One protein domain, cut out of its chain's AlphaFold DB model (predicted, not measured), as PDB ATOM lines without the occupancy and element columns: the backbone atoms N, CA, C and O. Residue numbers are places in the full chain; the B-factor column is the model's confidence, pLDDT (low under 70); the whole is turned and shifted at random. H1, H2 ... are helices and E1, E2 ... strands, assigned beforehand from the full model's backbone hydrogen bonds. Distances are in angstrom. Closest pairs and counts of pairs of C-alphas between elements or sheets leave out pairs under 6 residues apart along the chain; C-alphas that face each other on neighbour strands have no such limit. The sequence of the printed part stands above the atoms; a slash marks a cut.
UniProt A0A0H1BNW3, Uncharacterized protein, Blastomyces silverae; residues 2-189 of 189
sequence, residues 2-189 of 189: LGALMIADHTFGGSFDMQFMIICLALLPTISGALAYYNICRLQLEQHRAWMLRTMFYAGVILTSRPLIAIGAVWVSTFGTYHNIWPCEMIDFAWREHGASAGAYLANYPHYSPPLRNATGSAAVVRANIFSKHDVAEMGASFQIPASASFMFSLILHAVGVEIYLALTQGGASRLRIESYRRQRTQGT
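AT A GLANCE: This is residues 2 to 189 of the 189 residues of an uncharacterized protein of Blastomyces silverae (UniProt A0A0H1BNW3). Three long helices, H3, H4 and H8, lie in an up-and-down bundle, with a small head at one end made of the short helices H5, H6 and H7 and a sheet of two antiparallel strands, E1 and E2. In the head, H7 packs on strands E1 and E2 beside H5; at the other end of the bundle, H9 turns off past the beginning of H4. The printed part has 188 residues, with nine named helices and two named strands in the order H1 H2 H3 H4 E1 H5 H6 E2 H7 H8 H9; the sheet, E1 - E2, is antiparallel, and the class is mostly helix. The whole is loose, with a radius of gyration of the C-alphas of 23.3 A, and spans 80 by 34 by 25 A.

HOW THE PARTS SIT: H1, residues 2 to 5, touches residues 22 to 26 of H3, residues 16 to 41; the closest C-alphas, Leu 2 and Ala 26, are 6.5 A apart. H2, residues 11 to 14, and H3 only just touch, only at the corner, with 3 pairs of C-alphas within 8 A. H3 forms a helical hairpin with H4, residues 45 to 79, at a shallow tilt of 18 degrees, opposite ways; the closest C-alphas, Ala 36 and His 48, are 4.5 A apart. H4 has a kink of 34 degrees near residue 68. Strands E1, residues 83 to 87, and E2, residues 123 to 127, are antiparallel neighbours, with N 84 and O 126 within hydrogen-bond range at 2.8 A. H5, residues 88 to 97, touches H6, residues 104 to 107, the closest C-alphas being Trp 95 and Tyr 105, 7.1 A apart. H7, residues 136 to 144, touches residues 69 to 77 of H4 at a steep tilt of 44 degrees; the closest C-alphas, Ala 73 and Ser 142, are 4.8 A apart. H8, residues 147 to 168, touches H4 at a shallow tilt of 34.8 degrees, only just short of steep, opposite ways; the closest C-alphas, Ser 65 and Phe 151, are 5.3 A apart. Residues 173 to 180 of H9, residues 170 to 187, touch residues 45 to 46 of H4, the closest C-alphas being Glu 46 and Leu 176, 5.8 A apart. Every O i to N i+4 pair is within hydrogen-bond range in H5; the counts are 21 of 22 in H3, 25 of 31 in H4, 4 of 5 in H7, 17 of 18 in H8 and 11 of 14 in H9.

IN THESE COORDINATES: H1 begins at C-alpha 2, (116.184, 98.607, 116.969). From first to last C-alpha, H3 measures 37.4 A, H4 50.9 A, H8 31.6 A and H9 26.3 A. H9 ends at C-alpha 187, (92.990, 73.555, 107.875).

THE WHOLE: The C-alphas farthest apart, Pro 115 and Thr 189, are 80.1 A apart. The printed part has no cut, and the link from H6 to E2 is long, with 15 residues. The mean pLDDT of the printed part is 82.8; it is under 70 in residues 2 to 13, 101 to 103, 111 to 122 and 188 to 189.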
ATOM      1  N   LEU A   2     116.012  97.443 117.853       61.09
ATOM      2  CA  LEU A   2     116.184  98.607 116.969       61.09
ATOM      3  C   LEU A   2     116.608  99.904 117.690       61.09
ATOM      4  O   LEU A   2     117.342 100.695 117.116       61.09
ATOM      5  N   GLY A   3     116.236 100.091 118.962       62.25
ATOM      6  CA  GLY A   3     116.695 101.238 119.759       62.25
ATOM      7  C   GLY A   3     118.208 101.269 120.018       62.25
ATOM      8  O   GLY A   3     118.763 102.343 120.195       62.25
ATOM      9  N   ALA A   4     118.898 100.121 119.974       62.56
ATOM     10  CA  ALA A   4     120.358 100.081 120.095       62.56
ATOM     11  C   ALA A   4     121.060 100.620 118.835       62.56
ATOM     12  O   ALA A   4     122.156 101.160 118.934       62.56
ATOM     13  N   LEU A   5     120.411 100.527 117.665       65.06
ATOM     14  CA  LEU A   5     120.938 101.082 116.416       65.06
ATOM     15  C   LEU A   5     120.963 102.618 116.442       65.06
ATOM     16  O   LEU A   5     121.849 103.218 115.853       65.06
ATOM     17  N   MET A   6     120.026 103.246 117.161       65.19
ATOM     18  CA  MET A   6     119.935 104.709 117.268       65.19
ATOM     19  C   MET A   6     121.100 105.338 118.047       65.19
ATOM     20  O   MET A   6     121.310 106.540 117.952       65.19
ATOM     21  N   ILE A   7     121.842 104.543 118.826       67.25
ATOM     22  CA  ILE A   7     122.948 105.011 119.683       67.25
ATOM     23  C   ILE A   7     124.289 104.419 119.207       67.25
ATOM     24  O   ILE A   7     125.333 104.655 119.816       67.25
ATOM     25  N   ALA A   8     124.298 103.654 118.109       62.41
ATOM     26  CA  ALA A   8     125.493 102.962 117.630       62.41
ATOM     27  C   ALA A   8     126.651 103.931 117.332       62.41
ATOM     28  O   ALA A   8     127.786 103.650 117.710       62.41
ATOM     29  N   ASP A   9     126.345 105.101 116.766       60.53
ATOM     30  CA  ASP A   9     127.346 106.099 116.369       60.53
ATOM     31  C   ASP A   9     128.042 106.776 117.559       60.53
ATOM     32  O   ASP A   9     129.176 107.231 117.437       60.53
ATOM     33  N   HIS A  10     127.402 106.795 118.730       65.56
ATOM     34  CA  HIS A  10     127.943 107.422 119.941       65.56
ATOM     35  C   HIS A  10     128.510 106.411 120.949       65.56
ATOM     36  O   HIS A  10     129.254 106.777 121.860       65.56
ATOM     37  N   THR A  11     128.179 105.127 120.808       61.56
ATOM     38  CA  THR A  11     128.585 104.092 121.764       61.56
ATOM     39  C   THR A  11     130.073 103.765 121.583       61.56
ATOM     40  O   THR A  11     130.499 103.384 120.497       61.56
ATOM     41  N   PHE A  12     130.876 103.923 122.644       59.59
ATOM     42  CA  PHE A  12     132.343 103.755 122.620       59.59
ATOM     43  C   PHE A  12     133.056 104.618 121.558       59.59
ATOM     44  O   PHE A  12     133.938 104.144 120.837       59.59
ATOM     45  N   GLY A  13     132.659 105.889 121.440       63.88
ATOM     46  CA  GLY A  13     133.324 106.859 120.562       63.88
ATOM     47  C   GLY A  13     133.145 106.595 119.064       63.88
ATOM     48  O   GLY A  13     133.930 107.103 118.270       63.88
ATOM     49  N   GLY A  14     132.157 105.779 118.675       71.00
ATOM     50  CA  GLY A  14     131.840 105.525 117.266       71.00
ATOM     51  C   GLY A  14     132.892 104.697 116.527       71.00
ATOM     52  O   GLY A  14     133.000 104.771 115.307       71.00
ATOM     53  N   SER A  15     133.689 103.915 117.257       78.94
ATOM     54  CA  SER A  15     134.674 103.016 116.655       78.94
ATOM     55  C   SER A  15     134.004 102.017 115.699       78.94
ATOM     56  O   SER A  15     132.965 101.425 116.007       78.94
ATOM     57  N   PHE A  16     134.579 101.861 114.502       82.56
ATOM     58  CA  PHE A  16     133.982 101.068 113.421       82.56
ATOM     59  C   PHE A  16     133.763  99.602 113.821       82.56
ATOM     60  O   PHE A  16     132.741  99.004 113.482       82.56
ATOM     61  N   ASP A  17     134.694  99.027 114.583       85.81
ATOM     62  CA  ASP A  17     134.584  97.668 115.106       85.81
ATOM     63  C   ASP A  17     133.390  97.527 116.057       85.81
ATOM     64  O   ASP A  17     132.621  96.571 115.946       85.81
ATOM     65  N   MET A  18     133.167  98.501 116.941       85.06
ATOM     66  CA  MET A  18     132.028  98.477 117.853       85.06
ATOM     67  C   MET A  18     130.695  98.721 117.134       85.06
ATOM     68  O   MET A  18     129.710  98.045 117.437       85.06
ATOM     69  N   GLN A  19     130.645  99.631 116.159       86.06
ATOM     70  CA  GLN A  19     129.447  99.842 115.338       86.06
ATOM     71  C   GLN A  19     129.048  98.558 114.608       86.06
ATOM     72  O   GLN A  19     127.887  98.144 114.664       86.06
ATOM     73  N   PHE A  20     130.021  97.880 113.991       87.75
ATOM     74  CA  PHE A  20     129.800  96.588 113.352       87.75
ATOM     75  C   PHE A  20     129.240  95.562 114.349       87.75
ATOM     76  O   PHE A  20     128.253  94.887 114.050       87.75
ATOM     77  N   MET A  21     129.784  95.504 115.570       88.31
ATOM     78  CA  MET A  21     129.265  94.631 116.630       88.31
ATOM     79  C   MET A  21     127.820  94.936 117.007       88.31
ATOM     80  O   MET A  21     127.008  94.014 117.093       88.31
ATOM     81  N   ILE A  22     127.475  96.208 117.204       88.06
ATOM     82  CA  ILE A  22     126.115  96.629 117.564       88.06
ATOM     83  C   ILE A  22     125.125  96.251 116.457       88.06
ATOM     84  O   ILE A  22     124.046  95.726 116.745       88.06
ATOM     85  N   ILE A  23     125.508  96.449 115.193       88.69
ATOM     86  CA  ILE A  23     124.694  96.074 114.033       88.69
ATOM     87  C   ILE A  23     124.476  94.559 113.997       88.69
ATOM     88  O   ILE A  23     123.331  94.114 113.900       88.69
ATOM     89  N   CYS A  24     125.533  93.753 114.138       89.62
ATOM     90  CA  CYS A  24     125.410  92.294 114.194       89.62
ATOM     91  C   CYS A  24     124.484  91.843 115.331       89.62
ATOM     92  O   CYS A  24     123.602  91.006 115.124       89.62
ATOM     93  N   LEU A  25     124.647  92.434 116.513       89.69
ATOM     94  CA  LEU A  25     123.885  92.088 117.708       89.69
ATOM     95  C   LEU A  25     122.409  92.483 117.608       89.69
ATOM     96  O   LEU A  25     121.565  91.838 118.219       89.69
ATOM     97  N   ALA A  26     122.083  93.513 116.827       89.81
ATOM     98  CA  ALA A  26     120.707  93.905 116.553       89.81
ATOM     99  C   ALA A  26     120.079  93.062 115.433       89.81
ATOM    100  O   ALA A  26     118.932  92.627 115.564       89.81
ATOM    101  N   LEU A  27     120.806  92.823 114.338       91.12
ATOM    102  CA  LEU A  27     120.278  92.150 113.152       91.12
ATOM    103  C   LEU A  27     120.045  90.659 113.379       91.12
ATOM    104  O   LEU A  27     118.963  90.176 113.058       91.12
ATOM    105  N   LEU A  28     121.009  89.936 113.955       92.06
ATOM    106  CA  LEU A  28     120.923  88.480 114.121       92.06
ATOM    107  C   LEU A  28     119.662  88.031 114.885       92.06
ATOM    108  O   LEU A  28     118.877  87.271 114.310       92.06
ATOM    109  N   PRO A  29     119.393  88.517 116.114       91.44
ATOM    110  CA  PRO A  29     118.170  88.178 116.838       91.44
ATOM    111  C   PRO A  29     116.901  88.723 116.168       91.44
ATOM    112  O   PRO A  29     115.846  88.099 116.262       91.44
ATOM    113  N   THR A  30     116.968  89.862 115.466       91.81
ATOM    114  CA  THR A  30     115.794  90.410 114.761       91.81
ATOM    115  C   THR A  30     115.401  89.530 113.574       91.81
ATOM    116  O   THR A  30     114.228  89.188 113.426       91.81
ATOM    117  N   ILE A  31     116.371  89.104 112.760       93.38
ATOM    118  CA  ILE A  31     116.152  88.219 111.609       93.38
ATOM    119  C   ILE A  31     115.681  86.842 112.084       93.38
ATOM    120  O   ILE A  31     114.698  86.314 111.561       93.38
ATOM    121  N   SER A  32     116.325  86.267 113.108       92.38
ATOM    122  CA  SER A  32     115.901  84.977 113.656       92.38
ATOM    123  C   SER A  32     114.502  85.048 114.276       92.38
ATOM    124  O   SER A  32     113.711  84.122 114.101       92.38
ATOM    125  N   GLY A  33     114.156  86.159 114.933       92.38
ATOM    126  CA  GLY A  33     112.821  86.393 115.479       92.38
ATOM    127  C   GLY A  33     111.760  86.526 114.386       92.38
ATOM    128  O   GLY A  33     110.695  85.913 114.481       92.38
ATOM    129  N   ALA A  34     112.066  87.250 113.306       93.25
ATOM    130  CA  ALA A  34     111.185  87.379 112.147       93.25
ATOM    131  C   ALA A  34     110.940  86.024 111.462       93.25
ATOM    132  O   ALA A  34     109.800  85.688 111.142       93.25
ATOM    133  N   LEU A  35     111.982  85.199 111.308       92.62
ATOM    134  CA  LEU A  35     111.856  83.830 110.799       92.62
ATOM    135  C   LEU A  35     111.032  82.947 111.741       92.62
ATOM    136  O   LEU A  35     110.190  82.178 111.276       92.62
ATOM    137  N   ALA A  36     111.212  83.062 113.059       92.19
ATOM    138  CA  ALA A  36     110.387  82.338 114.025       92.19
ATOM    139  C   ALA A  36     108.903  82.713 113.888       92.19
ATOM    140  O   ALA A  36     108.050  81.822 113.889       92.19
ATOM    141  N   TYR A  37     108.603  84.007 113.729       93.44
ATOM    142  CA  TYR A  37     107.246  84.515 113.521       93.44
ATOM    143  C   TYR A  37     106.643  84.034 112.190       93.44
ATOM    144  O   TYR A  37     105.527  83.521 112.147       93.44
ATOM    145  N   TYR A  38     107.409  84.093 111.102       94.00
ATOM    146  CA  TYR A  38     106.960  83.588 109.807       94.00
ATOM    147  C   TYR A  38     106.614  82.087 109.856       94.00
ATOM    148  O   TYR A  38     105.580  81.658 109.340       94.00
ATOM    149  N   ASN A  39     107.439  81.277 110.529       91.50
ATOM    150  CA  ASN A  39     107.231  79.830 110.615       91.50
ATOM    151  C   ASN A  39     106.020  79.432 111.475       91.50
ATOM    152  O   ASN A  39     105.336  78.465 111.130       91.50
ATOM    153  N   ILE A  40     105.702  80.172 112.548       91.56
ATOM    154  CA  ILE A  40     104.482  79.906 113.332       91.56
ATOM    155  C   ILE A  40     103.221  80.225 112.526       91.56
ATOM    156  O   ILE A  40     102.284  79.429 112.540       91.56
ATOM    157  N   CYS A  41     103.230  81.305 111.738       90.38
ATOM    158  CA  CYS A  41     102.129  81.628 110.827       90.38
ATOM    159  C   CYS A  41     101.917  80.545 109.754       90.38
ATOM    160  O   CYS A  41     100.798  80.348 109.293       90.38
ATOM    161  N   ARG A  42     102.968  79.803 109.379       88.62
ATOM    162  CA  ARG A  42     102.901  78.666 108.438       88.62
ATOM    163  C   ARG A  42     102.662  77.310 109.119       88.62
ATOM    164  O   ARG A  42     102.776  76.272 108.461       88.62
ATOM    165  N   LEU A  43     102.351  77.299 110.419       86.56
ATOM    166  CA  LEU A  43     102.168  76.097 111.248       86.56
ATOM    167  C   LEU A  43     103.373  75.141 111.257       86.56
ATOM    168  O   LEU A  43     103.220  73.947 111.502       86.56
ATOM    169  N   GLN A  44     104.582  75.645 111.005       87.00
ATOM    170  CA  GLN A  44     105.815  74.860 111.048       87.00
ATOM    171  C   GLN A  44     106.437  74.945 112.446       87.00
ATOM    172  O   GLN A  44     107.399  75.681 112.677       87.00
ATOM    173  N   LEU A  45     105.876  74.186 113.391       86.00
ATOM    174  CA  LEU A  45     106.233  74.262 114.816       86.00
ATOM    175  C   LEU A  45     107.711  73.942 115.080       86.00
ATOM    176  O   LEU A  45     108.331  74.555 115.947       86.00
ATOM    177  N   GLU A  46     108.289  73.033 114.295       88.06
ATOM    178  CA  GLU A  46     109.705  72.668 114.411       88.06
ATOM    179  C   GLU A  46     110.647  73.824 114.099       88.06
ATOM    180  O   GLU A  46     111.562  74.135 114.865       88.06
ATOM    181  N   GLN A  47     110.389  74.506 112.983       87.19
ATOM    182  CA  GLN A  47     111.197  75.643 112.565       87.19
ATOM    183  C   GLN A  47     110.990  76.823 113.510       87.19
ATOM    184  O   GLN A  47     111.959  77.474 113.893       87.19
ATOM    185  N   HIS A  48     109.754  77.057 113.957       91.94
ATOM    186  CA  HIS A  48     109.467  78.076 114.960       91.94
ATOM    187  C   HIS A  48     110.294  77.872 116.236       91.94
ATOM    188  O   HIS A  48     110.965  78.805 116.677       91.94
ATOM    189  N   ARG A  49     110.320  76.648 116.789       92.38
ATOM    190  CA  ARG A  49     111.129  76.324 117.974       92.38
ATOM    191  C   ARG A  49     112.613  76.589 117.726       92.38
ATOM    192  O   ARG A  49     113.268  77.210 118.561       92.38
ATOM    193  N   ALA A  50     113.142  76.133 116.591       93.06
ATOM    194  CA  ALA A  50     114.557  76.286 116.270       93.06
ATOM    195  C   ALA A  50     114.967  77.764 116.128       93.06
ATOM    196  O   ALA A  50     115.981  78.187 116.681       93.06
ATOM    197  N   TRP A  51     114.162  78.572 115.433       94.31
ATOM    198  CA  TRP A  51     114.422  80.003 115.246       94.31
ATOM    199  C   TRP A  51     114.183  80.833 116.514       94.31
ATOM    200  O   TRP A  51     114.939  81.769 116.788       94.31
ATOM    201  N   MET A  52     113.195  80.467 117.335       94.06
ATOM    202  CA  MET A  52     112.987  81.085 118.647       94.06
ATOM    203  C   MET A  52     114.198  80.854 119.553       94.06
ATOM    204  O   MET A  52     114.679  81.791 120.190       94.06
ATOM    205  N   LEU A  53     114.738  79.634 119.562       93.12
ATOM    206  CA  LEU A  53     115.909  79.308 120.364       93.12
ATOM    207  C   LEU A  53     117.144  80.107 119.923       93.12
ATOM    208  O   LEU A  53     117.798  80.716 120.767       93.12
ATOM    209  N   ARG A  54     117.412  80.189 118.611       93.62
ATOM    210  CA  ARG A  54     118.483  81.045 118.062       93.62
ATOM    211  C   ARG A  54     118.338  82.498 118.506       93.62
ATOM    212  O   ARG A  54     119.307  83.096 118.955       93.62
ATOM    213  N   THR A  55     117.116  83.024 118.489       93.44
ATOM    214  CA  THR A  55     116.831  84.396 118.937       93.44
ATOM    215  C   THR A  55     117.197  84.618 120.404       93.44
ATOM    216  O   THR A  55     117.862  85.601 120.725       93.44
ATOM    217  N   MET A  56     116.797  83.706 121.296       92.12
ATOM    218  CA  MET A  56     117.092  83.824 122.729       92.12
ATOM    219  C   MET A  56     118.592  83.700 123.020       92.12
ATOM    220  O   MET A  56     119.128  84.479 123.805       92.12
ATOM    221  N   PHE A  57     119.287  82.775 122.351       93.38
ATOM    222  CA  PHE A  57     120.735  82.621 122.497       93.38
ATOM    223  C   PHE A  57     121.489  83.855 121.991       93.38
ATOM    224  O   PHE A  57     122.343  84.373 122.703       93.38
ATOM    225  N   TYR A  58     121.146  84.394 120.817       93.25
ATOM    226  CA  TYR A  58     121.787  85.613 120.313       93.25
ATOM    227  C   TYR A  58     121.517  86.831 121.200       93.25
ATOM    228  O   TYR A  58     122.413  87.647 121.401       93.25
ATOM    229  N   ALA A  59     120.331  86.937 121.807       90.19
ATOM    230  CA  ALA A  59     120.059  87.987 122.788       90.19
ATOM    231  C   ALA A  59     120.909  87.845 124.071       90.19
ATOM    232  O   ALA A  59     121.295  88.850 124.670       90.19
ATOM    233  N   GLY A  60     121.257  86.613 124.463       90.88
ATOM    234  CA  GLY A  60     122.102  86.305 125.626       90.88
ATOM    235  C   GLY A  60     123.561  86.773 125.515       90.88
ATOM    236  O   GLY A  60     124.250  86.908 126.532       90.88
ATOM    237  N   VAL A  61     124.025  87.111 124.309       93.81
ATOM    238  CA  VAL A  61     125.384  87.618 124.054       93.81
ATOM    239  C   VAL A  61     125.671  88.908 124.838       93.81
ATOM    240  O   VAL A  61     126.777  89.112 125.343       93.81
ATOM    241  N   ILE A  62     124.661  89.765 125.035       90.50
ATOM    242  CA  ILE A  62     124.797  91.013 125.811       90.50
ATOM    243  C   ILE A  62     125.156  90.728 127.272       90.50
ATOM    244  O   ILE A  62     125.933  91.470 127.864       90.50
ATOM    245  N   LEU A  63     124.598  89.669 127.858       93.12
ATOM    246  CA  LEU A  63     124.810  89.341 129.269       93.12
ATOM    247  C   LEU A  63     126.164  88.667 129.486       93.12
ATOM    248  O   LEU A  63     126.889  88.999 130.416       93.12
ATOM    249  N   THR A  64     126.524  87.749 128.598       93.88
ATOM    250  CA  THR A  64     127.763  86.964 128.702       93.88
ATOM    251  C   THR A  64     129.012  87.739 128.286       93.88
ATOM    252  O   THR A  64     130.100  87.431 128.759       93.88
ATOM    253  N   SER A  65     128.878  88.786 127.468       93.62
ATOM    254  CA  SER A  65     129.986  89.704 127.159       93.62
ATOM    255  C   SER A  65     130.408  90.561 128.358       93.62
ATOM    256  O   SER A  65     131.582  90.895 128.466       93.62
ATOM    257  N   ARG A  66     129.512  90.882 129.303       92.06
ATOM    258  CA  ARG A  66     129.824  91.721 130.482       92.06
ATOM    259  C   ARG A  66     130.962  91.178 131.355       92.06
ATOM    260  O   ARG A  66     131.908  91.927 131.596       92.06
ATOM    261  N   PRO A  67     130.934  89.912 131.815       94.75
ATOM    262  CA  PRO A  67     132.049  89.361 132.581       94.75
ATOM    263  C   PRO A  67     133.330  89.253 131.744       94.75
ATOM    264  O   PRO A  67     134.411  89.491 132.275       94.75
ATOM    265  N   LEU A  68     133.229  88.963 130.440       94.12
ATOM    266  CA  LEU A  68     134.393  88.909 129.545       94.12
ATOM    267  C   LEU A  68     135.080  90.275 129.424       94.12
ATOM    268  O   LEU A  68     136.301  90.349 129.527       94.12
ATOM    269  N   ILE A  69     134.299  91.352 129.300       94.12
ATOM    270  CA  ILE A  69     134.804  92.729 129.281       94.12
ATOM    271  C   ILE A  69     135.510  93.061 130.598       94.12
ATOM    272  O   ILE A  69     136.605  93.614 130.576       94.12
ATOM    273  N   ALA A  70     134.920  92.699 131.741       92.81
ATOM    274  CA  ALA A  70     135.523  92.951 133.050       92.81
ATOM    275  C   ALA A  70     136.867  92.220 133.221       92.81
ATOM    276  O   ALA A  70     137.847  92.819 133.661       92.81
ATOM    277  N   ILE A  71     136.936  90.947 132.820       93.94
ATOM    278  CA  ILE A  71     138.183  90.167 132.830       93.94
ATOM    279  C   ILE A  71     139.203  90.793 131.872       93.94
ATOM    280  O   ILE A  71     140.360  90.986 132.245       93.94
ATOM    281  N   GLY A  72     138.773  91.153 130.662       92.31
ATOM    282  CA  GLY A  72     139.609  91.811 129.663       92.31
ATOM    283  C   GLY A  72     140.193  93.130 130.164       92.31
ATOM    284  O   GLY A  72     141.374  93.384 129.953       92.31
ATOM    285  N   ALA A  73     139.414  93.937 130.885       92.12
ATOM    286  CA  ALA A  73     139.870  95.215 131.427       92.12
ATOM    287  C   ALA A  73     140.986  95.034 132.465       92.12
ATOM    288  O   ALA A  73     141.984  95.757 132.432       92.12
ATOM    289  N   VAL A  74     140.869  94.026 133.337       92.75
ATOM    290  CA  VAL A  74     141.940  93.657 134.276       92.75
ATOM    291  C   VAL A  74     143.195  93.238 133.511       92.75
ATOM    292  O   VAL A  74     144.271  93.763 133.778       92.75
ATOM    293  N   TRP A  75     143.052  92.358 132.519       92.31
ATOM    294  CA  TRP A  75     144.158  91.866 131.690       92.31
ATOM    295  C   TRP A  75     144.885  92.974 130.917       92.31
ATOM    296  O   TRP A  75     146.109  93.040 130.908       92.31
ATOM    297  N   VAL A  76     144.148  93.876 130.277       91.69
ATOM    298  CA  VAL A  76     144.721  95.015 129.546       91.69
ATOM    299  C   VAL A  76     145.494  95.934 130.499       91.69
ATOM    300  O   VAL A  76     146.585  96.406 130.169       91.69
ATOM    301  N   SER A  77     144.968  96.121 131.711       89.62
ATOM    302  CA  SER A  77     145.575  96.974 132.735       89.62
ATOM    303  C   SER A  77     146.843  96.373 133.345       89.62
ATOM    304  O   SER A  77     147.751  97.126 133.694       89.62
ATOM    305  N   THR A  78     146.945  95.041 133.455       88.38
ATOM    306  CA  THR A  78     148.170  94.387 133.950       88.38
ATOM    307  C   THR A  78     149.322  94.480 132.954       88.38
ATOM    308  O   THR A  78     150.465  94.637 133.376       88.38
ATOM    309  N   PHE A  79     149.047  94.440 131.645       85.44
ATOM    310  CA  PHE A  79     150.073  94.671 130.625       85.44
ATOM    311  C   PHE A  79     150.519  96.134 130.564       85.44
ATOM    312  O   PHE A  79     151.702  96.411 130.387       85.44
ATOM    313  N   GLY A  80     149.586  97.083 130.696       80.38
ATOM    314  CA  GLY A  80     149.890  98.515 130.786       80.38
ATOM    315  C   GLY A  80     150.472  99.160 129.518       80.38
ATOM    316  O   GLY A  80     150.823 100.336 129.553       80.38
ATOM    317  N   THR A  81     150.571  98.422 128.409       86.19
ATOM    318  CA  THR A  81     151.073  98.899 127.106       86.19
ATOM    319  C   THR A  81     149.964  99.361 126.164       86.19
ATOM    320  O   THR A  81     150.236  99.982 125.136       86.19
ATOM    321  N   TYR A  82     148.712  99.044 126.486       87.38
ATOM    322  CA  TYR A  82     147.566  99.347 125.644       87.38
ATOM    323  C   TYR A  82     147.100 100.789 125.835       87.38
ATOM    324  O   TYR A  82     146.880 101.256 126.955       87.38
ATOM    325  N   HIS A  83     146.921 101.474 124.713       87.62
ATOM    326  CA  HIS A  83     146.462 102.852 124.656       87.62
ATOM    327  C   HIS A  83     145.298 102.937 123.678       87.62
ATOM    328  O   HIS A  83     145.308 102.272 122.641       87.62
ATOM    329  N   ASN A  84     144.303 103.746 124.016       85.00
ATOM    330  CA  ASN A  84     143.174 104.037 123.151       85.00
ATOM    331  C   ASN A  84     143.164 105.526 122.799       85.00
ATOM    332  O   ASN A  84     143.681 106.353 123.546       85.00
ATOM    333  N   ILE A  85     142.581 105.868 121.657       84.31
ATOM    334  CA  ILE A  85     142.443 107.252 121.212       84.31
ATOM    335  C   ILE A  85     141.014 107.682 121.518       84.31
ATOM    336  O   ILE A  85     140.069 107.109 120.976       84.31
ATOM    337  N   TRP A  86     140.849 108.664 122.399       82.12
ATOM    338  CA  TRP A  86     139.537 109.194 122.764       82.12
ATOM    339  C   TRP A  86     139.346 110.607 122.217       82.12
ATOM    340  O   TRP A  86     140.243 111.446 122.368       82.12
ATOM    341  N   PRO A  87     138.184 110.906 121.604       79.75
ATOM    342  CA  PRO A  87     137.858 112.272 121.234       79.75
ATOM    343  C   PRO A  87     137.656 113.096 122.508       79.75
ATOM    344  O   PRO A  87     137.154 112.607 123.523       79.75
ATOM    345  N   CYS A  88     138.054 114.364 122.481       76.62
ATOM    346  CA  CYS A  88     138.067 115.166 123.703       76.62
ATOM    347  C   CYS A  88     136.670 115.415 124.302       76.62
ATOM    348  O   CYS A  88     136.542 115.583 125.511       76.62
ATOM    349  N   GLU A  89     135.620 115.377 123.482       76.69
ATOM    350  CA  GLU A  89     134.222 115.423 123.931       76.69
ATOM    351  C   GLU A  89     133.834 114.213 124.795       76.69
ATOM    352  O   GLU A  89     133.090 114.357 125.762       76.69
ATOM    353  N   MET A  90     134.397 113.036 124.505       77.81
ATOM    354  CA  MET A  90     134.184 111.822 125.293       77.81
ATOM    355  C   MET A  90     134.879 111.918 126.655       77.81
ATOM    356  O   MET A  90     134.313 111.495 127.660       77.81
ATOM    357  N   ILE A  91     136.071 112.522 126.706       80.44
ATOM    358  CA  ILE A  91     136.797 112.768 127.963       80.44
ATOM    359  C   ILE A  91     136.045 113.788 128.831       80.44
ATOM    360  O   ILE A  91     135.862 113.546 130.024       80.44
ATOM    361  N   ASP A  92     135.573 114.895 128.239       79.38
ATOM    362  CA  ASP A  92     134.767 115.909 128.940       79.38
ATOM    363  C   ASP A  92     133.474 115.302 129.498       79.38
ATOM    364  O   ASP A  92     133.146 115.510 130.666       79.38
ATOM    365  N   PHE A  93     132.777 114.494 128.691       79.06
ATOM    366  CA  PHE A  93     131.573 113.785 129.116       79.06
ATOM    367  C   PHE A  93     131.851 112.828 130.285       79.06
ATOM    368  O   PHE A  93     131.174 112.914 131.308       79.06
ATOM    369  N   ALA A  94     132.879 111.978 130.181       80.69
ATOM    370  CA  ALA A  94     133.224 111.000 131.215       80.69
ATOM    371  C   ALA A  94     133.568 111.657 132.565       80.69
ATOM    372  O   ALA A  94     133.144 111.180 133.622       80.69
ATOM    373  N   TRP A  95     134.307 112.773 132.536       81.19
ATOM    374  CA  TRP A  95     134.657 113.552 133.730       81.19
ATOM    375  C   TRP A  95     133.442 114.270 134.340       81.19
ATOM    376  O   TRP A  95     133.281 114.271 135.562       81.19
ATOM    377  N   ARG A  96     132.555 114.838 133.514       80.19
ATOM    378  CA  ARG A  96     131.317 115.487 133.986       80.19
ATOM    379  C   ARG A  96     130.337 114.494 134.603       80.19
ATOM    380  O   ARG A  96     129.707 114.818 135.607       80.19
ATOM    381  N   GLU A  97     130.226 113.295 134.037       79.19
ATOM    382  CA  GLU A  97     129.389 112.220 134.580       79.19
ATOM    383  C   GLU A  97     129.871 111.768 135.968       79.19
ATOM    384  O   GLU A  97     129.061 111.495 136.850       79.19
ATOM    385  N   HIS A  98     131.185 111.804 136.211       75.69
ATOM    386  CA  HIS A  98     131.789 111.528 137.521       75.69
ATOM    387  C   HIS A  98     131.779 112.733 138.485       75.69
ATOM    388  O   HIS A  98     132.449 112.708 139.518       75.69
ATOM    389  N   GLY A  99     131.011 113.787 138.181       76.00
ATOM    390  CA  GLY A  99     130.784 114.923 139.079       76.00
ATOM    391  C   GLY A  99     131.923 115.942 139.136       76.00
ATOM    392  O   GLY A  99     131.931 116.801 140.018       76.00
ATOM    393  N   ALA A 100     132.885 115.876 138.215       76.12
ATOM    394  CA  ALA A 100     133.978 116.832 138.170       76.12
ATOM    395  C   ALA A 100     133.603 118.118 137.417       76.12
ATOM    396  O   ALA A 100     132.766 118.128 136.510       76.12
ATOM    397  N   SER A 101     134.250 119.228 137.786       69.25
ATOM    398  CA  SER A 101     134.062 120.518 137.125       69.25
ATOM    399  C   SER A 101     134.620 120.509 135.698       69.25
ATOM    400  O   SER A 101     135.614 119.845 135.388       69.25
ATOM    401  N   ALA A 102     133.976 121.274 134.811       65.00
ATOM    402  CA  ALA A 102     134.419 121.422 133.429       65.00
ATOM    403  C   ALA A 102     135.875 121.926 133.388       65.00
ATOM    404  O   ALA A 102     136.183 122.997 133.908       65.00
ATOM    405  N   GLY A 103     136.765 121.143 132.773       65.06
ATOM    406  CA  GLY A 103     138.192 121.457 132.655       65.06
ATOM    407  C   GLY A 103     139.107 120.817 133.706       65.06
ATOM    408  O   GLY A 103     140.316 120.986 133.598       65.06
ATOM    409  N   ALA A 104     138.596 120.035 134.663       70.50
ATOM    410  CA  ALA A 104     139.445 119.320 135.629       70.50
ATOM    411  C   ALA A 104     140.415 118.308 134.968       70.50
ATOM    412  O   ALA A 104     141.513 118.071 135.465       70.50
ATOM    413  N   TYR A 105     140.061 117.793 133.789       73.19
ATOM    414  CA  TYR A 105     140.892 116.902 132.974       73.19
ATOM    415  C   TYR A 105     142.058 117.605 132.256       73.19
ATOM    416  O   TYR A 105     142.969 116.925 131.786       73.19
ATOM    417  N   LEU A 106     142.086 118.946 132.190       73.56
ATOM    418  CA  LEU A 106     143.184 119.702 131.561       73.56
ATOM    419  C   LEU A 106     144.530 119.487 132.266       73.56
ATOM    420  O   LEU A 106     145.571 119.643 131.635       73.56
ATOM    421  N   ALA A 107     144.518 119.110 133.550       73.56
ATOM    422  CA  ALA A 107     145.729 118.765 134.290       73.56
ATOM    423  C   ALA A 107     146.427 117.518 133.714       73.56
ATOM    424  O   ALA A 107     147.651 117.484 133.633       73.56
ATOM    425  N   ASN A 108     145.644 116.530 133.269       73.75
ATOM    426  CA  ASN A 108     146.151 115.284 132.687       73.75
ATOM    427  C   ASN A 108     146.309 115.390 131.160       73.75
ATOM    428  O   ASN A 108     147.198 114.769 130.581       73.75
ATOM    429  N   TYR A 109     145.490 116.226 130.511       75.50
ATOM    430  CA  TYR A 109     145.462 116.415 129.059       75.50
ATOM    431  C   TYR A 109     145.658 117.898 128.672       75.50
ATOM    432  O   TYR A 109     144.736 118.547 128.168       75.50
ATOM    433  N   PRO A 110     146.862 118.476 128.878       70.19
ATOM    434  CA  PRO A 110     147.120 119.910 128.669       70.19
ATOM    435  C   PRO A 110     147.051 120.347 127.195       70.19
ATOM    436  O   PRO A 110     146.814 121.519 126.889       70.19
ATOM    437  N   HIS A 111     147.194 119.395 126.268       66.06
ATOM    438  CA  HIS A 111     147.084 119.588 124.817       66.06
ATOM    439  C   HIS A 111     145.663 119.964 124.350       66.06
ATOM    440  O   HIS A 111     145.476 120.321 123.191       66.06
ATOM    441  N   TYR A 112     144.678 119.943 125.252       63.12
ATOM    442  CA  TYR A 112     143.286 120.316 124.995       63.12
ATOM    443  C   TYR A 112     142.921 121.761 125.436       63.12
ATOM    444  O   TYR A 112     141.771 122.197 125.335       63.12
ATOM    445  N   SER A 113     143.878 122.559 125.923       57.25
ATOM    446  CA  SER A 113     143.592 123.950 126.315       57.25
ATOM    447  C   SER A 113     143.237 124.852 125.103       57.25
ATOM    448  O   SER A 113     143.772 124.667 124.005       57.25
ATOM    449  N   PRO A 114     142.312 125.832 125.239       56.03
ATOM    450  CA  PRO A 114     142.045 126.814 124.179       56.03
ATOM    451  C   PRO A 114     143.334 127.582 123.834       56.03
ATOM    452  O   PRO A 114     144.025 127.998 124.764       56.03
ATOM    453  N   PRO A 115     143.680 127.779 122.543       50.75
ATOM    454  CA  PRO A 115     142.787 127.929 121.389       50.75
ATOM    455  C   PRO A 115     142.548 126.660 120.548       50.75
ATOM    456  O   PRO A 115     141.795 126.720 119.578       50.75
ATOM    457  N   LEU A 116     143.122 125.502 120.908       54.16
ATOM    458  CA  LEU A 116     142.983 124.258 120.126       54.16
ATOM    459  C   LEU A 116     141.581 123.620 120.193       54.16
ATOM    460  O   LEU A 116     141.270 122.733 119.402       54.16
ATOM    461  N   ARG A 117     140.702 124.112 121.080       51.53
ATOM    462  CA  ARG A 117     139.306 123.660 121.247       51.53
ATOM    463  C   ARG A 117     138.462 123.760 119.963       51.53
ATOM    464  O   ARG A 117     137.494 123.023 119.826       51.53
ATOM    465  N   ASN A 118     138.829 124.643 119.029       49.66
ATOM    466  CA  ASN A 118     138.099 124.846 117.771       49.66
ATOM    467  C   ASN A 118     138.515 123.889 116.640       49.66
ATOM    468  O   ASN A 118     137.949 123.964 115.550       49.66
ATOM    469  N   ALA A 119     139.477 122.990 116.867       52.09
ATOM    470  CA  ALA A 119     139.778 121.928 115.918       52.09
ATOM    471  C   ALA A 119     138.782 120.777 116.127       52.09
ATOM    472  O   ALA A 119     138.962 119.921 116.995       52.09
ATOM    473  N   THR A 120     137.712 120.765 115.333       51.31
ATOM    474  CA  THR A 120     136.855 119.588 115.142       51.31
ATOM    475  C   THR A 120     137.749 118.375 114.850       51.31
ATOM    476  O   THR A 120     138.382 118.333 113.797       51.31
ATOM    477  N   GLY A 121     137.858 117.435 115.796       58.22
ATOM    478  CA  GLY A 121     138.721 116.251 115.672       58.22
ATOM    479  C   GLY A 121     139.943 116.186 116.600       58.22
ATOM    480  O   GLY A 121     140.790 115.318 116.401       58.22
ATOM    481  N   SER A 122     140.063 117.050 117.616       67.19
ATOM    482  CA  SER A 122     141.084 116.854 118.657       67.19
ATOM    483  C   SER A 122     140.831 115.545 119.420       67.19
ATOM    484  O   SER A 122     139.756 115.341 119.991       67.19
ATOM    485  N   ALA A 123     141.834 114.667 119.439       74.44
ATOM    486  CA  ALA A 123     141.809 113.396 120.149       74.44
ATOM    487  C   ALA A 123     143.056 113.255 121.027       74.44
ATOM    488  O   ALA A 123     144.141 113.708 120.658       74.44
ATOM    489  N   ALA A 124     142.895 112.628 122.188       78.88
ATOM    490  CA  ALA A 124     143.977 112.369 123.125       78.88
ATOM    491  C   ALA A 124     144.228 110.866 123.245       78.88
ATOM    492  O   ALA A 124     143.307 110.049 123.163       78.88
ATOM    493  N   VAL A 125     145.495 110.508 123.446       82.56
ATOM    494  CA  VAL A 125     145.884 109.130 123.737       82.56
ATOM    495  C   VAL A 125     145.682 108.892 125.227       82.56
ATOM    496  O   VAL A 125     146.321 109.536 126.055       82.56
ATOM    497  N   VAL A 126     144.793 107.963 125.551       84.94
ATOM    498  CA  VAL A 126     144.436 107.575 126.912       84.94
ATOM    499  C   VAL A 126     144.986 106.179 127.171       84.94
ATOM    500  O   VAL A 126     144.763 105.246 126.395       84.94
ATOM    501  N   ARG A 127     145.721 106.014 128.268       86.56
ATOM    502  CA  ARG A 127     146.224 104.705 128.684       86.56
ATOM    503  C   ARG A 127     145.078 103.869 129.253       86.56
ATOM    504  O   ARG A 127     144.319 104.339 130.086       86.56
ATOM    505  N   ALA A 128     144.969 102.607 128.855       88.06
ATOM    506  CA  ALA A 128     143.963 101.714 129.417       88.06
ATOM    507  C   ALA A 128     144.415 101.163 130.776       88.06
ATOM    508  O   ALA A 128     145.298 100.306 130.844       88.06
ATOM    509  N   ASN A 129     143.811 101.658 131.861       87.81
ATOM    510  CA  ASN A 129     144.122 101.212 133.215       87.81
ATOM    511  C   ASN A 129     142.914 101.309 134.164       87.81
ATOM    512  O   ASN A 129     142.544 102.387 134.621       87.81
ATOM    513  N   ILE A 130     142.356 100.157 134.536       87.25
ATOM    514  CA  ILE A 130     141.248 100.034 135.494       87.25
ATOM    515  C   ILE A 130     141.666 100.355 136.936       87.25
ATOM    516  O   ILE A 130     140.823 100.675 137.767       87.25
ATOM    517  N   PHE A 131     142.963 100.278 137.257       86.69
ATOM    518  CA  PHE A 131     143.482 100.558 138.600       86.69
ATOM    519  C   PHE A 131     143.790 102.045 138.829       86.69
ATOM    520  O   PHE A 131     144.292 102.412 139.896       86.69
ATOM    521  N   SER A 132     143.524 102.902 137.839       81.94
ATOM    522  CA  SER A 132     143.715 104.343 137.969       81.94
ATOM    523  C   SER A 132     142.737 104.926 138.989       81.94
ATOM    524  O   SER A 132     141.541 104.663 138.938       81.94
ATOM    525  N   LYS A 133     143.243 105.717 139.942       75.31
ATOM    526  CA  LYS A 133     142.427 106.320 141.017       75.31
ATOM    527  C   LYS A 133     141.974 107.747 140.717       75.31
ATOM    528  O   LYS A 133     141.095 108.259 141.404       75.31
ATOM    529  N   HIS A 134     142.607 108.396 139.744       74.19
ATOM    530  CA  HIS A 134     142.461 109.832 139.506       74.19
ATOM    531  C   HIS A 134     142.078 110.175 138.067       74.19
ATOM    532  O   HIS A 134     141.679 111.312 137.831       74.19
ATOM    533  N   ASP A 135     142.155 109.225 137.127       81.56
ATOM    534  CA  ASP A 135     141.714 109.449 135.754       81.56
ATOM    535  C   ASP A 135     140.601 108.478 135.348       81.56
ATOM    536  O   ASP A 135     140.807 107.280 135.142       81.56
ATOM    537  N   VAL A 136     139.391 109.025 135.221       82.62
ATOM    538  CA  VAL A 136     138.211 108.275 134.775       82.62
ATOM    539  C   VAL A 136     138.303 107.885 133.301       82.62
ATOM    540  O   VAL A 136     137.695 106.893 132.896       82.62
ATOM    541  N   ALA A 137     139.102 108.610 132.507       82.50
ATOM    542  CA  ALA A 137     139.332 108.266 131.112       82.50
ATOM    543  C   ALA A 137     140.128 106.958 130.991       82.50
ATOM    544  O   ALA A 137     139.759 106.088 130.202       82.50
ATOM    545  N   GLU A 138     141.159 106.762 131.823       87.00
ATOM    546  CA  GLU A 138     141.958 105.529 131.818       87.00
ATOM    547  C   GLU A 138     141.130 104.295 132.194       87.00
ATOM    548  O   GLU A 138     141.254 103.231 131.570       87.00
ATOM    549  N   MET A 139     140.242 104.449 133.182       86.00
ATOM    550  CA  MET A 139     139.316 103.393 133.586       86.00
ATOM    551  C   MET A 139     138.355 103.040 132.452       86.00
ATOM    552  O   MET A 139     138.204 101.864 132.121       86.00
ATOM    553  N   GLY A 140     137.737 104.028 131.802       85.81
ATOM    554  CA  GLY A 140     136.826 103.763 130.688       85.81
ATOM    555  C   GLY A 140     137.525 103.156 129.465       85.81
ATOM    556  O   GLY A 140     137.004 102.211 128.866       85.81
ATOM    557  N   ALA A 141     138.740 103.610 129.139       87.81
ATOM    558  CA  ALA A 141     139.543 103.049 128.054       87.81
ATOM    559  C   ALA A 141     139.861 101.561 128.293       87.81
ATOM    560  O   ALA A 141     139.841 100.771 127.347       87.81
ATOM    561  N   SER A 142     140.068 101.154 129.553       90.50
ATOM    562  CA  SER A 142     140.323  99.751 129.911       90.50
ATOM    563  C   SER A 142     139.167  98.804 129.587       90.50
ATOM    564  O   SER A 142     139.413  97.660 129.215       90.50
ATOM    565  N   PHE A 143     137.918  99.274 129.651       89.81
ATOM    566  CA  PHE A 143     136.745  98.484 129.271       89.81
ATOM    567  C   PHE A 143     136.477  98.506 127.769       89.81
ATOM    568  O   PHE A 143     135.949  97.535 127.228       89.81
ATOM    569  N   GLN A 144     136.837  99.597 127.093       89.50
ATOM    570  CA  GLN A 144     136.590  99.754 125.665       89.50
ATOM    571  C   GLN A 144     137.500  98.870 124.808       89.50
ATOM    572  O   GLN A 144     137.011  98.239 123.877       89.50
ATOM    573  N   ILE A 145     138.796  98.788 125.122       90.12
ATOM    574  CA  ILE A 145     139.757  97.994 124.334       90.12
ATOM    575  C   ILE A 145     139.324  96.523 124.163       90.12
ATOM    576  O   ILE A 145     139.306  96.037 123.034       90.12
ATOM    577  N   PRO A 146     138.945  95.784 125.224       92.50
ATOM    578  CA  PRO A 146     138.512  94.394 125.089       92.50
ATOM    579  C   PRO A 146     137.046  94.243 124.659       92.50
ATOM    580  O   PRO A 146     136.578  93.107 124.535       92.50
ATOM    581  N   ALA A 147     136.293  95.335 124.469       90.50
ATOM    582  CA  ALA A 147     134.847  95.280 124.263       90.50
ATOM    583  C   ALA A 147     134.463  94.474 123.021       90.50
ATOM    584  O   ALA A 147     133.750  93.473 123.137       90.50
ATOM    585  N   SER A 148     134.963  94.864 121.848       90.31
ATOM    586  CA  SER A 148     134.612  94.228 120.573       90.31
ATOM    587  C   SER A 148     135.014  92.752 120.539       90.31
ATOM    588  O   SER A 148     134.198  91.895 120.192       90.31
ATOM    589  N   ALA A 149     136.218  92.425 121.014       92.00
ATOM    590  CA  ALA A 149     136.675  91.043 121.152       92.00
ATOM    591  C   ALA A 149     135.750  90.217 122.065       92.00
ATOM    592  O   ALA A 149     135.353  89.109 121.709       92.00
ATOM    593  N   SER A 150     135.344  90.763 123.214       94.38
ATOM    594  CA  SER A 150     134.450  90.080 124.162       94.38
ATOM    595  C   SER A 150     133.068  89.800 123.570       94.38
ATOM    596  O   SER A 150     132.519  88.711 123.767       94.38
ATOM    597  N   PHE A 151     132.509  90.754 122.818       92.69
ATOM    598  CA  PHE A 151     131.261  90.547 122.080       92.69
ATOM    599  C   PHE A 151     131.411  89.464 121.009       92.69
ATOM    600  O   PHE A 151     130.524  88.620 120.890       92.69
ATOM    601  N   MET A 152     132.536  89.424 120.288       92.88
ATOM    602  CA  MET A 152     132.804  88.374 119.300       92.88
ATOM    603  C   MET A 152     132.938  86.987 119.912       92.88
ATOM    604  O   MET A 152     132.281  86.056 119.447       92.88
ATOM    605  N   PHE A 153     133.722  86.839 120.979       94.25
ATOM    606  CA  PHE A 153     133.846  85.558 121.676       94.25
ATOM    607  C   PHE A 153     132.500  85.070 122.199       94.25
ATOM    608  O   PHE A 153     132.142  83.906 122.016       94.25
ATOM    609  N   SER A 154     131.729  85.972 122.804       95.19
ATOM    610  CA  SER A 154     130.389  85.646 123.272       95.19
ATOM    611  C   SER A 154     129.464  85.247 122.115       95.19
ATOM    612  O   SER A 154     128.764  84.237 122.222       95.19
ATOM    613  N   LEU A 155     129.489  85.965 120.988       93.69
ATOM    614  CA  LEU A 155     128.659  85.640 119.830       93.69
ATOM    615  C   LEU A 155     128.977  84.247 119.280       93.69
ATOM    616  O   LEU A 155     128.055  83.466 119.051       93.69
ATOM    617  N   ILE A 156     130.260  83.915 119.117       95.12
ATOM    618  CA  ILE A 156     130.699  82.593 118.650       95.12
ATOM    619  C   ILE A 156     130.232  81.508 119.622       95.12
ATOM    620  O   ILE A 156     129.673  80.502 119.189       95.12
ATOM    621  N   LEU A 157     130.390  81.727 120.931       95.00
ATOM    622  CA  LEU A 157     129.945  80.782 121.955       95.00
ATOM    623  C   LEU A 157     128.440  80.505 121.847       95.00
ATOM    624  O   LEU A 157     128.030  79.346 121.885       95.00
ATOM    625  N   HIS A 158     127.615  81.538 121.667       94.81
ATOM    626  CA  HIS A 158     126.162  81.367 121.541       94.81
ATOM    627  C   HIS A 158     125.767  80.747 120.200       94.81
ATOM    628  O   HIS A 158     124.864  79.912 120.166       94.81
ATOM    629  N   ALA A 159     126.449  81.111 119.109       93.94
ATOM    630  CA  ALA A 159     126.217  80.545 117.784       93.94
ATOM    631  C   ALA A 159     126.555  79.052 117.728       93.94
ATOM    632  O   ALA A 159     125.764  78.266 117.220       93.94
ATOM    633  N   VAL A 160     127.679  78.636 118.308       95.25
ATOM    634  CA  VAL A 160     128.038  77.216 118.401       95.25
ATOM    635  C   VAL A 160     127.130  76.497 119.400       95.25
ATOM    636  O   VAL A 160     126.612  75.419 119.106       95.25
ATOM    637  N   GLY A 161     126.879  77.105 120.562       93.94
ATOM    638  CA  GLY A 161     126.064  76.517 121.624       93.94
ATOM    639  C   GLY A 161     124.635  76.198 121.184       93.94
ATOM    640  O   GLY A 161     124.122  75.126 121.512       93.94
ATOM    641  N   VAL A 162     124.002  77.078 120.399       94.88
ATOM    642  CA  VAL A 162     122.638  76.830 119.915       94.88
ATOM    643  C   VAL A 162     122.580  75.690 118.899       94.88
ATOM    644  O   VAL A 162     121.670  74.866 118.974       94.88
ATOM    645  N   GLU A 163     123.554  75.579 117.993       93.81
ATOM    646  CA  GLU A 163     123.579  74.490 117.010       93.81
ATOM    647  C   GLU A 163     123.845  73.136 117.676       93.81
ATOM    648  O   GLU A 163     123.165  72.157 117.362       93.81
ATOM    649  N   ILE A 164     124.744  73.084 118.668       94.19
ATOM    650  CA  ILE A 164     124.955  71.878 119.485       94.19
ATOM    651  C   ILE A 164     123.657  71.488 120.201       94.19
ATOM    652  O   ILE A 164     123.241  70.330 120.151       94.19
ATOM    653  N   TYR A 165     122.969  72.443 120.831       92.81
ATOM    654  CA  TYR A 165     121.711  72.164 121.525       92.81
ATOM    655  C   TYR A 165     120.615  71.653 120.572       92.81
ATOM    656  O   TYR A 165     119.854  70.735 120.903       92.81
ATOM    657  N   LEU A 166     120.516  72.221 119.370       90.25
ATOM    658  CA  LEU A 166     119.561  71.767 118.360       90.25
ATOM    659  C   LEU A 166     119.907  70.368 117.839       90.25
ATOM    660  O   LEU A 166     119.001  69.545 117.699       90.25
ATOM    661  N   ALA A 167     121.190  70.062 117.636       88.69
ATOM    662  CA  ALA A 167     121.646  68.729 117.247       88.69
ATOM    663  C   ALA A 167     121.289  67.666 118.300       88.69
ATOM    664  O   ALA A 167     120.831  66.578 117.954       88.69
ATOM    665  N   LEU A 168     121.400  67.999 119.587       89.88
ATOM    666  CA  LEU A 168     121.026  67.092 120.676       89.88
ATOM    667  C   LEU A 168     119.504  66.907 120.818       89.88
ATOM    668  O   LEU A 168     119.053  65.887 121.335       89.88
ATOM    669  N   THR A 169     118.686  67.857 120.348       87.19
ATOM    670  CA  THR A 169     117.216  67.818 120.508       87.19
ATOM    671  C   THR A 169     116.446  67.321 119.274       87.19
ATOM    672  O   THR A 169     115.223  67.474 119.200       87.19
ATOM    673  N   GLN A 170     117.120  66.640 118.338       76.75
ATOM    674  CA  GLN A 170     116.526  66.130 117.089       76.75
ATOM    675  C   GLN A 170     115.352  65.150 117.281       76.75
ATOM    676  O   GLN A 170     114.422  65.131 116.471       76.75
ATOM    677  N   GLY A 171     115.337  64.365 118.365       73.00
ATOM    678  CA  GLY A 171     114.232  63.443 118.663       73.00
ATOM    679  C   GLY A 171     112.909  64.163 118.958       73.00
ATOM    680  O   GLY A 171     111.849  63.765 118.472       73.00
ATOM    681  N   GLY A 172     112.971  65.286 119.683       75.56
ATOM    682  CA  GLY A 172     111.823  66.182 119.850       75.56
ATOM    683  C   GLY A 172     111.389  66.788 118.518       75.56
ATOM    684  O   GLY A 172     110.188  66.911 118.277       75.56
ATOM    685  N   ALA A 173     112.365  67.046 117.637       78.12
ATOM    686  CA  ALA A 173     112.142  67.699 116.356       78.12
ATOM    687  C   ALA A 173     111.500  66.828 115.257       78.12
ATOM    688  O   ALA A 173     111.102  67.289 114.186       78.12
ATOM    689  N   SER A 174     111.417  65.523 115.496       81.06
ATOM    690  CA  SER A 174     110.663  64.622 114.623       81.06
ATOM    691  C   SER A 174     109.185  64.579 115.025       81.06
ATOM    692  O   SER A 174     108.309  64.406 114.176       81.06
ATOM    693  N   ARG A 175     108.886  64.777 116.317       81.94
ATOM    694  CA  ARG A 175     107.524  64.686 116.859       81.94
ATOM    695  C   ARG A 175     106.663  65.894 116.489       81.94
ATOM    696  O   ARG A 175     105.527  65.691 116.058       81.94
ATOM    697  N   LEU A 176     107.158  67.130 116.610       81.06
ATOM    698  CA  LEU A 176     106.361  68.311 116.230       81.06
ATOM    699  C   LEU A 176     106.245  68.432 114.708       81.06
ATOM    700  O   LEU A 176     105.308  69.070 114.233       81.06
ATOM    701  N   ARG A 177     107.120  67.787 113.924       84.81
ATOM    702  CA  ARG A 177     106.970  67.692 112.463       84.81
ATOM    703  C   ARG A 177     105.690  66.956 112.076       84.81
ATOM    704  O   ARG A 177     104.941  67.439 111.229       84.81
ATOM    705  N   ILE A 178     105.419  65.824 112.727       86.25
ATOM    706  CA  ILE A 178     104.197  65.035 112.515       86.25
ATOM    707  C   ILE A 178     102.965  65.844 112.941       86.25
ATOM    708  O   ILE A 178     101.972  65.892 112.217       86.25
ATOM    709  N   GLU A 179     103.040  66.530 114.083       86.19
ATOM    710  CA  GLU A 179     101.938  67.362 114.576       86.19
ATOM    711  C   GLU A 179     101.676  68.586 113.678       86.19
ATOM    712  O   GLU A 179     100.526  68.918 113.399       86.19
ATOM    713  N   SER A 180     102.728  69.212 113.143       82.12
ATOM    714  CA  SER A 180     102.616  70.297 112.155       82.12
ATOM    715  C   SER A 180     101.887  69.820 110.895       82.12
ATOM    716  O   SER A 180     100.964  70.482 110.424       82.12
ATOM    717  N   TYR A 181     102.245  68.633 110.390       85.56
ATOM    718  CA  TYR A 181     101.590  68.025 109.229       85.56
ATOM    719  C   TYR A 181     100.106  67.729 109.488       85.56
ATOM    720  O   TYR A 181      99.257  68.004 108.638       85.56
ATOM    721  N   ARG A 182      99.767  67.225 110.683       87.00
ATOM    722  CA  ARG A 182      98.374  67.003 111.095       87.00
ATOM    723  C   ARG A 182      97.568  68.306 111.080       87.00
ATOM    724  O   ARG A 182      96.498  68.337 110.479       87.00
ATOM    725  N   ARG A 183      98.096  69.380 111.677       84.38
ATOM    726  CA  ARG A 183      97.420  70.691 111.760       84.38
ATOM    727  C   ARG A 183      97.212  71.354 110.399       84.38
ATOM    728  O   ARG A 183      96.178  71.974 110.170       84.38
ATOM    729  N   GLN A 184      98.171  71.202 109.488       85.56
ATOM    730  CA  GLN A 184      98.038  71.703 108.118       85.56
ATOM    731  C   GLN A 184      96.928  70.972 107.353       85.56
ATOM    732  O   GLN A 184      96.170  71.608 106.626       85.56
ATOM    733  N   ARG A 185      96.770  69.654 107.552       85.38
ATOM    734  CA  ARG A 185      95.681  68.889 106.926       85.38
ATOM    735  C   ARG A 185      94.303  69.272 107.455       85.38
ATOM    736  O   ARG A 185      93.378  69.338 106.662       85.38
ATOM    737  N   THR A 186      94.174  69.562 108.751       83.00
ATOM    738  CA  THR A 186      92.897  69.990 109.351       83.00
ATOM    739  C   THR A 186      92.451  71.394 108.940       83.00
ATOM    740  O   THR A 186      91.290  71.722 109.126       83.00
ATOM    741  N   GLN A 187      93.350  72.236 108.419       76.69
ATOM    742  CA  GLN A 187      92.990  73.555 107.875       76.69
ATOM    743  C   GLN A 187      92.641  73.525 106.379       76.69
ATOM    744  O   GLN A 187      92.094  74.496 105.871       76.69
ATOM    745  N   GLY A 188      92.997  72.450 105.665       67.94
ATOM    746  CA  GLY A 188      92.732  72.282 104.231       67.94
ATOM    747  C   GLY A 188      91.438  71.526 103.904       67.94
ATOM    748  O   GLY A 188      91.223  71.198 102.740       67.94
ATOM    749  N   THR A 189      90.626  71.218 104.917       50.62
ATOM    750  CA  THR A 189      89.290  70.600 104.844       50.62
ATOM    751  C   THR A 189      88.265  71.560 105.406       50.62
ATOM    752  O   THR A 189      87.197  71.706 104.781       50.62
TER     753      THR A 189